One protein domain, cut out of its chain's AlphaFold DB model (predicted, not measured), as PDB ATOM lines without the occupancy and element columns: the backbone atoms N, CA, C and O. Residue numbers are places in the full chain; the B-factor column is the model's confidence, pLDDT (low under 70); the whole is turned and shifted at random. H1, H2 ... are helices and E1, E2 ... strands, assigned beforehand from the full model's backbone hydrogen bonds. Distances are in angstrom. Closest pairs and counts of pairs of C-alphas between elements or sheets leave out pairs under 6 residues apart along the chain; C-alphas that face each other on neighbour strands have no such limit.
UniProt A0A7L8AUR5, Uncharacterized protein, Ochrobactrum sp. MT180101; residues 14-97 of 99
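This is residues 14 to 97 of the 99 residues of an uncharacterized protein of Ochrobactrum sp. MT180101 (UniProt A0A7L8AUR5). A twisted sheet of four strands has the helix H4 lying lengthwise over one face, along E1, with H3 running the opposite way beside H4 and only grazing the sheet. The short helices H1, H2 and H5 also graze the sheet, and after E4 the chain swings out through Lys 88 and folds back to H5. The 84 printed residues hold five named helices and four named strands in the order H1 E1 H2 H3 E2 E3 H4 E4 H5, of mixed class. The sheet's order is E2 E3 E1 E4, all antiparallel. The whole is compact, with a radius of gyration of the C-alphas of 12.0 A, and spans 33 by 31 by 21 A.

In the sheet, E3 is residues 58 to 65, 22.7 A long, E1 is 20 to 25, 16.6 A, E2 is 52 to 55, 10.1 A, and E4 is 81 to 83. E3 begins at C-alpha 58 (32.394, 18.129, 34.642). H4, residues 68 to 78, is 15.3 A long and ends at C-alpha 78 (22.140, 22.680, 46.461). H3, residues 34 to 43, is 14.1 A long. H1 is residues 14 to 17, from C-alpha 14 (41.377, 20.414, 57.470), H2 is 28 to 32, and H5 is 93 to 96.

The sheet is strongly twisted, but only just: its C-alphas lie up to 4.1 A off the best plane. E3 and E1 pair through N 22 and O 63, 2.8 A. E2 and E3, a hairpin, pair through N 60 and O 53, 2.8 A, and E1 and E4 through N 23 and O 81, 2.9 A. H4 is over E1 at a height over the sheet of 8.5 A and runs along the strands, at 1 degree to E1 on the local plane; the closest C-alphas of E1 and H4 are those of Phe 20 and Lys 68, 5.8 A. This makes two layers, helix on one face of a sheet. E1, H2 H3, E2 and E3, H4, E4 are split strand-helix-strand units, two same-way strands with another between them, each with a right-handed crossover. H3 and H4 are close but not clearly touching, Glu 41 and Phe 74 having the closest C-alphas at 7.4 A, at a shallow tilt of 20 degrees, opposite ways. H1 and H5 are apart. Every O i to N i+4 pair is within hydrogen-bond range in H2, H3 and H4; H1 and H5 are too short for one, and each has its one O i to N i+3 pair within range.

The C-alphas of Ile 32 and Lys 88, the two farthest apart, are 33.9 A apart. The printed part has no cut, and no link is long. The mean pLDDT of the printed part is 85.1, with residues 88 to 97 under 70.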
ATOM      1  N   ILE A  14      42.652  19.938  58.029       87.06
ATOM      2  CA  ILE A  14      41.377  20.414  57.470       87.06
ATOM      3  C   ILE A  14      40.293  19.356  57.676       87.06
ATOM      4  O   ILE A  14      39.255  19.665  58.241       87.06
ATOM      5  N   ASN A  15      40.543  18.097  57.312       87.56
ATOM      6  CA  ASN A  15      39.567  17.015  57.470       87.56
ATOM      7  C   ASN A  15      39.190  16.769  58.938       87.56
ATOM      8  O   ASN A  15      38.063  16.383  59.223       87.56
ATOM      9  N   LYS A  16      40.110  17.016  59.880       88.06
ATOM     10  CA  LYS A  16      39.818  16.930  61.317       88.06
ATOM     11  C   LYS A  16      38.894  18.055  61.794       88.06
ATOM     12  O   LYS A  16      38.056  17.818  62.657       88.06
ATOM     13  N   GLN A  17      39.072  19.271  61.279       90.50
ATOM     14  CA  GLN A  17      38.263  20.435  61.658       90.50
ATOM     15  C   GLN A  17      36.934  20.503  60.890       90.50
ATOM     16  O   GLN A  17      35.951  21.014  61.417       90.50
ATOM     17  N   TYR A  18      36.909  19.964  59.672       91.50
ATOM     18  CA  TYR A  18      35.775  19.962  58.755       91.50
ATOM     19  C   TYR A  18      35.482  18.532  58.265       91.50
ATOM     20  O   TYR A  18      35.763  18.195  57.105       91.50
ATOM     21  N   PRO A  19      34.979  17.655  59.153       90.88
ATOM     22  CA  PRO A  19      34.764  16.249  58.826       90.88
ATOM     23  C   PRO A  19      33.516  16.014  57.965       90.88
ATOM     24  O   PRO A  19      33.403  14.965  57.341       90.88
ATOM     25  N   PHE A  20      32.590  16.974  57.898       92.56
ATOM     26  CA  PHE A  20      31.334  16.836  57.163       92.56
ATOM     27  C   PHE A  20      31.480  17.447  55.770       92.56
ATOM     28  O   PHE A  20      31.306  18.651  55.596       92.56
ATOM     29  N   GLN A  21      31.857  16.643  54.774       91.50
ATOM     30  CA  GLN A  21      32.147  17.146  53.426       91.50
ATOM     31  C   GLN A  21      31.024  16.820  52.443       91.50
ATOM     32  O   GLN A  21      30.289  15.848  52.618       91.50
ATOM     33  N   VAL A  22      30.873  17.647  51.414       91.56
ATOM     34  CA  VAL A  22      29.904  17.470  50.329       91.56
ATOM     35  C   VAL A  22      30.640  17.587  49.012       91.56
ATOM     36  O   VAL A  22      31.342  18.571  48.781       91.56
ATOM     37  N   VAL A  23      30.457  16.599  48.141       90.00
ATOM     38  CA  VAL A  23      30.855  16.710  46.742       90.00
ATOM     39  C   VAL A  23      29.682  17.301  45.978       90.00
ATOM     40  O   VAL A  23      28.624  16.679  45.851       90.00
ATOM     41  N   LEU A  24      29.868  18.531  45.512       90.94
ATOM     42  CA  LEU A  24      28.891  19.285  44.749       90.94
ATOM     43  C   LEU A  24      29.246  19.230  43.266       90.94
ATOM     44  O   LEU A  24      30.341  19.627  42.868       90.94
ATOM     45  N   PHE A  25      28.298  18.783  42.450       89.06
ATOM     46  CA  PHE A  25      28.382  18.884  40.999       89.06
ATOM     47  C   PHE A  25      28.023  20.308  40.567       89.06
ATOM     48  O   PHE A  25      26.897  20.754  40.781       89.06
ATOM     49  N   LEU A  26      28.965  21.030  39.963       88.00
ATOM     50  CA  LEU A  26      28.767  22.413  39.533       88.00
ATOM     51  C   LEU A  26      28.048  22.444  38.180       88.00
ATOM     52  O   LEU A  26      28.672  22.624  37.132       88.00
ATOM     53  N   THR A  27      26.724  22.271  38.218       87.81
ATOM     54  CA  THR A  27      25.849  22.465  37.051       87.81
ATOM     55  C   THR A  27      26.013  23.870  36.470       87.81
ATOM     56  O   THR A  27      26.440  24.805  37.150       87.81
ATOM     57  N   ASP A  28      25.605  24.056  35.216       88.44
ATOM     58  CA  ASP A  28      25.580  25.379  34.589       88.44
ATOM     59  C   ASP A  28      24.797  26.405  35.420       88.44
ATOM     60  O   ASP A  28      25.258  27.530  35.599       88.44
ATOM     61  N   GLU A  29      23.671  25.993  36.004       87.81
ATOM     62  CA  GLU A  29      22.844  26.831  36.874       87.81
ATOM     63  C   GLU A  29      23.571  27.243  38.164       87.81
ATOM     64  O   GLU A  29      23.580  28.422  38.523       87.81
ATOM     65  N   LEU A  30      24.242  26.302  38.837       88.50
ATOM     66  CA  LEU A  30      25.007  26.596  40.053       88.50
ATOM     67  C   LEU A  30      26.203  27.504  39.765       88.50
ATOM     68  O   LEU A  30      26.523  28.375  40.571       88.50
ATOM     69  N   ARG A  31      26.836  27.362  38.594       85.38
ATOM     70  CA  ARG A  31      27.922  28.257  38.168       85.38
ATOM     71  C   ARG A  31      27.431  29.682  37.915       85.38
ATOM     72  O   ARG A  31      28.162  30.622  38.211       85.38
ATOM     73  N   ILE A  32      26.208  29.861  37.412       90.06
ATOM     74  CA  ILE A  32      25.592  31.192  37.264       90.06
ATOM     75  C   ILE A  32      25.311  31.810  38.642       90.06
ATOM     76  O   ILE A  32      25.517  33.006  38.835       90.06
ATOM     77  N   ARG A  33      24.897  30.993  39.617       89.69
ATOM     78  CA  ARG A  33      24.557  31.416  40.988       89.69
ATOM     79  C   ARG A  33      25.720  31.292  41.976       89.69
ATOM     80  O   ARG A  33      25.507  31.281  43.185       89.69
ATOM     81  N   LEU A  34      26.959  31.238  41.486       87.69
ATOM     82  CA  LEU A  34      28.135  30.918  42.301       87.69
ATOM     83  C   LEU A  34      28.317  31.855  43.506       87.69
ATOM     84  O   LEU A  34      28.742  31.416  44.569       87.69
ATOM     85  N   LEU A  35      27.964  33.135  43.364       88.94
ATOM     86  CA  LEU A  35      28.033  34.100  44.467       88.94
ATOM     87  C   LEU A  35      27.067  33.764  45.612       88.94
ATOM     88  O   LEU A  35      27.425  33.955  46.771       88.94
ATOM     89  N   GLU A  36      25.872  33.259  45.302       92.44
ATOM     90  CA  GLU A  36      24.897  32.824  46.310       92.44
ATOM     91  C   GLU A  36      25.389  31.562  47.017       92.44
ATOM     92  O   GLU A  36      25.370  31.504  48.244       92.44
ATOM     93  N   VAL A  37      25.927  30.609  46.247       90.88
ATOM     94  CA  VAL A  37      26.518  29.375  46.781       90.88
ATOM     95  C   VAL A  37      27.628  29.710  47.780       90.88
ATOM     96  O   VAL A  37      27.564  29.273  48.925       90.88
ATOM     97  N   ILE A  38      28.586  30.564  47.401       90.19
ATOM     98  CA  ILE A  38      29.691  30.988  48.281       90.19
ATOM     99  C   ILE A  38      29.168  31.716  49.530       90.19
ATOM    100  O   ILE A  38      29.681  31.521  50.636       90.19
ATOM    101  N   ALA A  39      28.149  32.567  49.378       91.81
ATOM    102  CA  ALA A  39      27.562  33.282  50.507       91.81
ATOM    103  C   ALA A  39      26.911  32.318  51.514       91.81
ATOM    104  O   ALA A  39      27.115  32.468  52.722       91.81
ATOM    105  N   ASP A  40      26.184  31.309  51.034       94.06
ATOM    106  CA  ASP A  40      25.583  30.287  51.889       94.06
ATOM    107  C   ASP A  40      26.623  29.359  52.514       94.06
ATOM    108  O   ASP A  40      26.529  29.061  53.702       94.06
ATOM    109  N   GLU A  41      27.660  28.957  51.781       92.50
ATOM    110  CA  GLU A  41      28.791  28.209  52.342       92.50
ATOM    111  C   GLU A  41      29.394  28.944  53.543       92.50
ATOM    112  O   GLU A  41      29.578  28.361  54.615       92.50
ATOM    113  N   HIS A  42      29.648  30.245  53.393       91.31
ATOM    114  CA  HIS A  42      30.168  31.085  54.467       91.31
ATOM    115  C   HIS A  42      29.184  31.191  55.638       91.31
ATOM    116  O   HIS A  42      29.592  31.051  56.793       91.31
ATOM    117  N   ARG A  43      27.890  31.399  55.358       94.81
ATOM    118  CA  ARG A  43      26.828  31.456  56.377       94.81
ATOM    119  C   ARG A  43      26.740  30.160  57.187       94.81
ATOM    120  O   ARG A  43      26.514  30.211  58.392       94.81
ATOM    121  N   LEU A  44      26.958  29.019  56.538       94.31
ATOM    122  CA  LEU A  44      26.934  27.681  57.131       94.31
ATOM    123  C   LEU A  44      28.271  27.273  57.774       94.31
ATOM    124  O   LEU A  44      28.411  26.157  58.279       94.31
ATOM    125  N   GLY A  45      29.262  28.170  57.783       91.75
ATOM    126  CA  GLY A  45      30.553  27.954  58.431       91.75
ATOM    127  C   GLY A  45      31.500  27.039  57.657       91.75
ATOM    128  O   GLY A  45      32.408  26.462  58.259       91.75
ATOM    129  N   ALA A  46      31.299  26.884  56.346       91.25
ATOM    130  CA  ALA A  46      32.159  26.071  55.503       91.25
ATOM    131  C   ALA A  46      33.605  26.591  55.468       91.25
ATOM    132  O   ALA A  46      33.908  27.764  55.702       91.25
ATOM    133  N   TYR A  47      34.525  25.695  55.132       88.38
ATOM    134  CA  TYR A  47      35.909  26.052  54.884       88.38
ATOM    135  C   TYR A  47      36.036  26.908  53.611       88.38
ATOM    136  O   TYR A  47      35.739  26.456  52.505       88.38
ATOM    137  N   HIS A  48      36.522  28.139  53.782       78.81
ATOM    138  CA  HIS A  48      36.626  29.158  52.728       78.81
ATOM    139  C   HIS A  48      37.624  28.839  51.598       78.81
ATOM    140  O   HIS A  48      37.570  29.472  50.550       78.81
ATOM    141  N   LEU A  49      38.547  27.888  51.796       75.94
ATOM    142  CA  LEU A  49      39.481  27.435  50.758       75.94
ATOM    143  C   LEU A  49      39.060  26.044  50.288       75.94
ATOM    144  O   LEU A  49      39.541  25.018  50.764       75.94
ATOM    145  N   HIS A  50      38.105  25.983  49.372       74.06
ATOM    146  CA  HIS A  50      37.785  24.740  48.683       74.06
ATOM    147  C   HIS A  50      38.117  24.881  47.196       74.06
ATOM    148  O   HIS A  50      37.887  25.914  46.573       74.06
ATOM    149  N   GLY A  51      38.747  23.844  46.644       71.25
ATOM    150  CA  GLY A  51      39.150  23.805  45.245       71.25
ATOM    151  C   GLY A  51      38.025  23.294  44.357       71.25
ATOM    152  O   GLY A  51      37.266  22.406  44.755       71.25
ATOM    153  N   CYS A  52      37.973  23.823  43.137       78.38
ATOM    154  CA  CYS A  52      37.219  23.213  42.058       78.38
ATOM    155  C   CYS A  52      38.080  22.139  41.386       78.38
ATOM    156  O   CYS A  52      39.263  22.364  41.119       78.38
ATOM    157  N   VAL A  53      37.496  20.976  41.117       81.00
ATOM    158  CA  VAL A  53      38.148  19.887  40.389       81.00
ATOM    159  C   VAL A  53      37.388  19.632  39.096       81.00
ATOM    160  O   VAL A  53      36.163  19.702  39.074       81.00
ATOM    161  N   TYR A  54      38.115  19.354  38.017       82.12
ATOM    162  CA  TYR A  54      37.539  18.971  36.733       82.12
ATOM    163  C   TYR A  54      37.787  17.487  36.471       82.12
ATOM    164  O   TYR A  54      38.926  17.027  36.570       82.12
ATOM    165  N   HIS A  55      36.734  16.752  36.132       80.44
ATOM    166  CA  HIS A  55      36.795  15.332  35.801       80.44
ATOM    167  C   HIS A  55      35.760  15.016  34.718       80.44
ATOM    168  O   HIS A  55      34.619  15.449  34.820       80.44
ATOM    169  N   GLU A  56      36.182  14.332  33.652       82.44
ATOM    170  CA  GLU A  56      35.315  13.850  32.560       82.44
ATOM    171  C   GLU A  56      34.283  14.856  32.003       82.44
ATOM    172  O   GLU A  56      33.131  14.519  31.767       82.44
ATOM    173  N   GLY A  57      34.669  16.116  31.762       82.88
ATOM    174  CA  GLY A  57      33.727  17.114  31.218       82.88
ATOM    175  C   GLY A  57      32.990  17.933  32.274       82.88
ATOM    176  O   GLY A  57      32.274  18.877  31.938       82.88
ATOM    177  N   HIS A  58      33.193  17.614  33.548       82.81
ATOM    178  CA  HIS A  58      32.394  18.129  34.642       82.81
ATOM    179  C   HIS A  58      33.234  18.824  35.709       82.81
ATOM    180  O   HIS A  58      34.367  18.438  35.993       82.81
ATOM    181  N   TYR A  59      32.654  19.864  36.306       85.88
ATOM    182  CA  TYR A  59      33.253  20.608  37.407       85.88
ATOM    183  C   TYR A  59      32.626  20.194  38.734       85.88
ATOM    184  O   TYR A  59      31.409  20.055  38.850       85.88
ATOM    185  N   PHE A  60      33.468  20.059  39.749       86.12
ATOM    186  CA  PHE A  60      33.085  19.638  41.088       86.12
ATOM    187  C   PHE A  60      33.674  20.584  42.127       86.12
ATOM    188  O   PHE A  60      34.763  21.124  41.933       86.12
ATOM    189  N   SER A  61      32.976  20.755  43.245       88.69
ATOM    190  CA  SER A  61      33.490  21.418  44.446       88.69
ATOM    191  C   SER A  61      33.390  20.472  45.637       88.69
ATOM    192  O   SER A  61      32.405  19.748  45.774       88.69
ATOM    193  N   ILE A  62      34.404  20.474  46.505       88.75
ATOM    194  CA  ILE A  62      34.365  19.741  47.777       88.75
ATOM    195  C   ILE A  62      34.204  20.747  48.906       88.75
ATOM    196  O   ILE A  62      35.194  21.280  49.431       88.75
ATOM    197  N   VAL A  63      32.953  20.967  49.289       91.44
ATOM    198  CA  VAL A  63      32.566  21.878  50.365       91.44
ATOM    199  C   VAL A  63      32.733  21.157  51.699       91.44
ATOM    200  O   VAL A  63      32.385  19.984  51.822       91.44
ATOM    201  N   LYS A  64      33.327  21.816  52.696       93.12
ATOM    202  CA  LYS A  64      33.730  21.170  53.956       93.12
ATOM    203  C   LYS A  64      33.134  21.922  55.132       93.12
ATOM    204  O   LYS A  64      33.449  23.093  55.314       93.12
ATOM    205  N   PHE A  65      32.330  21.246  55.940       93.56
ATOM    206  CA  PHE A  65      31.623  21.832  57.074       93.56
ATOM    207  C   PHE A  65      32.183  21.326  58.409       93.56
ATOM    208  O   PHE A  65      32.560  20.154  58.522       93.56
ATOM    209  N   PRO A  66      32.232  22.191  59.438       93.56
ATOM    210  CA  PRO A  66      32.645  21.805  60.783       93.56
ATOM    211  C   PRO A  66      31.525  21.081  61.544       93.56
ATOM    212  O   PRO A  66      31.803  20.359  62.497       93.56
ATOM    213  N   ALA A  67      30.271  21.253  61.113       93.69
ATOM    214  CA  ALA A  67      29.075  20.713  61.747       93.69
ATOM    215  C   ALA A  67      28.190  19.970  60.734       93.69
ATOM    216  O   ALA A  67      28.125  20.342  59.557       93.69
ATOM    217  N   LYS A  68      27.496  18.926  61.200       94.19
ATOM    218  CA  LYS A  68      26.622  18.087  60.367       94.19
ATOM    219  C   LYS A  68      25.394  18.860  59.894       94.19
ATOM    220  O   LYS A  68      24.926  18.653  58.781       94.19
ATOM    221  N   GLU A  69      24.895  19.760  60.727       95.50
ATOM    222  CA  GLU A  69      23.738  20.604  60.457       95.50
ATOM    223  C   GLU A  69      24.000  21.492  59.233       95.50
ATOM    224  O   GLU A  69      23.194  21.511  58.309       95.50
ATOM    225  N   GLY A  70      25.179  22.126  59.171       94.75
ATOM    226  CA  GLY A  70      25.593  22.936  58.022       94.75
ATOM    227  C   GLY A  70      25.708  22.114  56.734       94.75
ATOM    228  O   GLY A  70      25.225  22.537  55.689       94.75
ATOM    229  N   GLN A  71      26.260  20.898  56.820       95.19
ATOM    230  CA  GLN A  71      26.295  19.957  55.694       95.19
ATOM    231  C   GLN A  71      24.884  19.597  55.207       95.19
ATOM    232  O   GLN A  71      24.629  19.590  54.005       95.19
ATOM    233  N   GLN A  72      23.969  19.271  56.121       95.81
ATOM    234  CA  GLN A  72      22.610  18.864  55.769       95.81
ATOM    235  C   GLN A  72      21.808  20.009  55.154       95.81
ATOM    236  O   GLN A  72      21.128  19.792  54.154       95.81
ATOM    237  N   GLU A  73      21.911  21.214  55.715       96.94
ATOM    238  CA  GLU A  73      21.268  22.405  55.160       96.94
ATOM    239  C   GLU A  73      21.812  22.717  53.762       96.94
ATOM    240  O   GLU A  73      21.040  22.929  52.830       96.94
ATOM    241  N   PHE A  74      23.131  22.638  53.570       95.31
ATOM    242  CA  PHE A  74      23.736  22.832  52.253       95.31
ATOM    243  C   PHE A  74      23.228  21.817  51.221       95.31
ATOM    244  O   PHE A  74      22.882  22.193  50.102       95.31
ATOM    245  N   ILE A  75      23.121  20.539  51.607       94.56
ATOM    246  CA  ILE A  75      22.577  19.493  50.731       94.56
ATOM    247  C   ILE A  75      21.110  19.761  50.379       94.56
ATOM    248  O   ILE A  75      20.689  19.492  49.257       94.56
ATOM    249  N   GLN A  76      20.315  20.311  51.297       95.50
ATOM    250  CA  GLN A  76      18.926  20.676  51.001       95.50
ATOM    251  C   GLN A  76      18.824  21.829  49.997       95.50
ATOM    252  O   GLN A  76      17.918  21.822  49.166       95.50
ATOM    253  N   LEU A  77      19.741  22.797  50.062       93.88
ATOM    254  CA  LEU A  77      19.754  23.960  49.173       93.88
ATOM    255  C   LEU A  77      20.277  23.628  47.770       93.88
ATOM    256  O   LEU A  77      19.715  24.093  46.779       93.88
ATOM    257  N   TYR A  78      21.348  22.836  47.687       93.31
ATOM    258  CA  TYR A  78      22.140  22.680  46.461       93.31
ATOM    259  C   TYR A  78      22.313  21.225  46.004       93.31
ATOM    260  O   TYR A  78      22.857  20.971  44.929       93.31
ATOM    261  N   GLY A  79      21.846  20.257  46.791       91.25
ATOM    262  CA  GLY A  79      22.078  18.836  46.551       91.25
ATOM    263  C   GLY A  79      23.512  18.414  46.878       91.25
ATOM    264  O   GLY A  79      24.118  18.860  47.850       91.25
ATOM    265  N   GLY A  80      24.068  17.524  46.059       89.31
ATOM    266  CA  GLY A  80      25.396  16.952  46.286       89.31
ATOM    267  C   GLY A  80      25.380  15.704  47.169       89.31
ATOM    268  O   GLY A  80      24.345  15.271  47.680       89.31
ATOM    269  N   VAL A  81      26.554  15.087  47.292       89.25
ATOM    270  CA  VAL A  81      26.723  13.789  47.956       89.25
ATOM    271  C   VAL A  81      27.609  13.961  49.188       89.25
ATOM    272  O   VAL A  81      28.686  14.550  49.073       89.25
ATOM    273  N   PRO A  82      27.198  13.462  50.369       89.69
ATOM    274  CA  PRO A  82      28.056  13.487  51.542       89.69
ATOM    275  C   PRO A  82      29.302  12.626  51.302       89.69
ATOM    276  O   PRO A  82      29.209  11.486  50.848       89.69
ATOM    277  N   TYR A  83      30.463  13.176  51.640       84.44
ATOM    278  CA  TYR A  83      31.758  12.517  51.538       84.44
ATOM    279  C   TYR A  83      32.408  12.425  52.917       84.44
ATOM    280  O   TYR A  83      32.468  13.416  53.649       84.44
ATOM    281  N   ASP A  84      32.888  11.230  53.259       82.44
ATOM    282  CA  ASP A  84      33.642  10.984  54.484       82.44
ATOM    283  C   ASP A  84      35.141  10.867  54.153       82.44
ATOM    284  O   ASP A  84      35.577   9.853  53.602       82.44
ATOM    285  N   PRO A  85      35.960  11.875  54.505       74.62
ATOM    286  CA  PRO A  85      37.399  11.846  54.255       74.62
ATOM    287  C   PRO A  85      38.166  10.818  55.109       74.62
ATOM    288  O   PRO A  85      39.342  10.563  54.835       74.62
ATOM    289  N   ALA A  86      37.567  10.283  56.180       74.00
ATOM    290  CA  ALA A  86      38.170   9.270  57.046       74.00
ATOM    291  C   ALA A  86      37.867   7.841  56.574       74.00
ATOM    292  O   ALA A  86      38.616   6.910  56.900       74.00
ATOM    293  N   ASP A  87      36.812   7.660  55.782       74.00
ATOM    294  CA  ASP A  87      36.474   6.369  55.212       74.00
ATOM    295  C   ASP A  87      37.417   6.043  54.048       74.00
ATOM    296  O   ASP A  87      37.229   6.471  52.914       74.00
ATOM    297  N   LYS A  88      38.450   5.234  54.307       59.78
ATOM    298  CA  LYS A  88      39.361   4.724  53.263       59.78
ATOM    299  C   LYS A  88      38.676   3.784  52.262       59.78
ATOM    300  O   LYS A  88      39.308   3.406  51.278       59.78
ATOM    301  N   LYS A  89      37.438   3.355  52.538       52.84
ATOM    302  CA  LYS A  89      36.578   2.601  51.617       52.84
ATOM    303  C   LYS A  89      35.576   3.498  50.897       52.84
ATOM    304  O   LYS A  89      34.856   2.983  50.038       52.84
ATOM    305  N   SER A  90      35.528   4.797  51.219       56.72
ATOM    306  CA  SER A  90      34.765   5.741  50.419       56.72
ATOM    307  C   SER A  90      35.280   5.643  48.995       56.72
ATOM    308  O   SER A  90      36.483   5.607  48.716       56.72
ATOM    309  N   ARG A  91      34.323   5.490  48.093       60.22
ATOM    310  CA  ARG A  91      34.567   5.557  46.667       60.22
ATOM    311  C   ARG A  91      35.334   6.860  46.388       60.22
ATOM    312  O   ARG A  91      34.991   7.873  47.006       60.22
ATOM    313  N   PRO A  92      36.376   6.860  45.530       63.16
ATOM    314  CA  PRO A  92      36.968   8.110  45.059       63.16
ATOM    315  C   PRO A  92      35.825   9.043  44.655       63.16
ATOM    316  O   PRO A  92      34.846   8.558  44.075       63.16
ATOM    317  N   TRP A  93      35.885  10.325  45.028       64.50
ATOM    318  CA  TRP A  93      34.759  11.238  44.810       64.50
ATOM    319  C   TRP A  93      34.340  11.258  43.326       64.50
ATOM    320  O   TRP A  93      33.164  11.419  43.008       64.50
ATOM    321  N   GLU A  94      35.319  11.002  42.455       61.31
ATOM    322  CA  GLU A  94      35.235  10.775  41.016       61.31
ATOM    323  C   GLU A  94      34.153   9.737  40.657       61.31
ATOM    324  O   GLU A  94      33.302   9.975  39.809       61.31
ATOM    325  N   THR A  95      34.091   8.627  41.395       63.72
ATOM    326  CA  THR A  95      33.200   7.486  41.114       63.72
ATOM    327  C   THR A  95      31.775   7.628  41.669       63.72
ATOM    328  O   THR A  95      30.951   6.732  41.479       63.72
ATOM    329  N   TYR A  96      31.440   8.721  42.373       59.22
ATOM    330  CA  TYR A  96      30.035   8.996  42.734       59.22
ATOM    331  C   TYR A  96      29.215   9.518  41.549       59.22
ATOM    332  O   TYR A  96      27.993   9.633  41.669       59.22
ATOM    333  N   PHE A  97      29.867   9.821  40.424       59.75
ATOM    334  CA  PHE A  97      29.235  10.459  39.274       59.75
ATOM    335  C   PHE A  97      29.490   9.739  37.946       59.75
ATOM    336  O   PHE A  97      28.940  10.183  36.941       59.75
TER     337      PHE A  97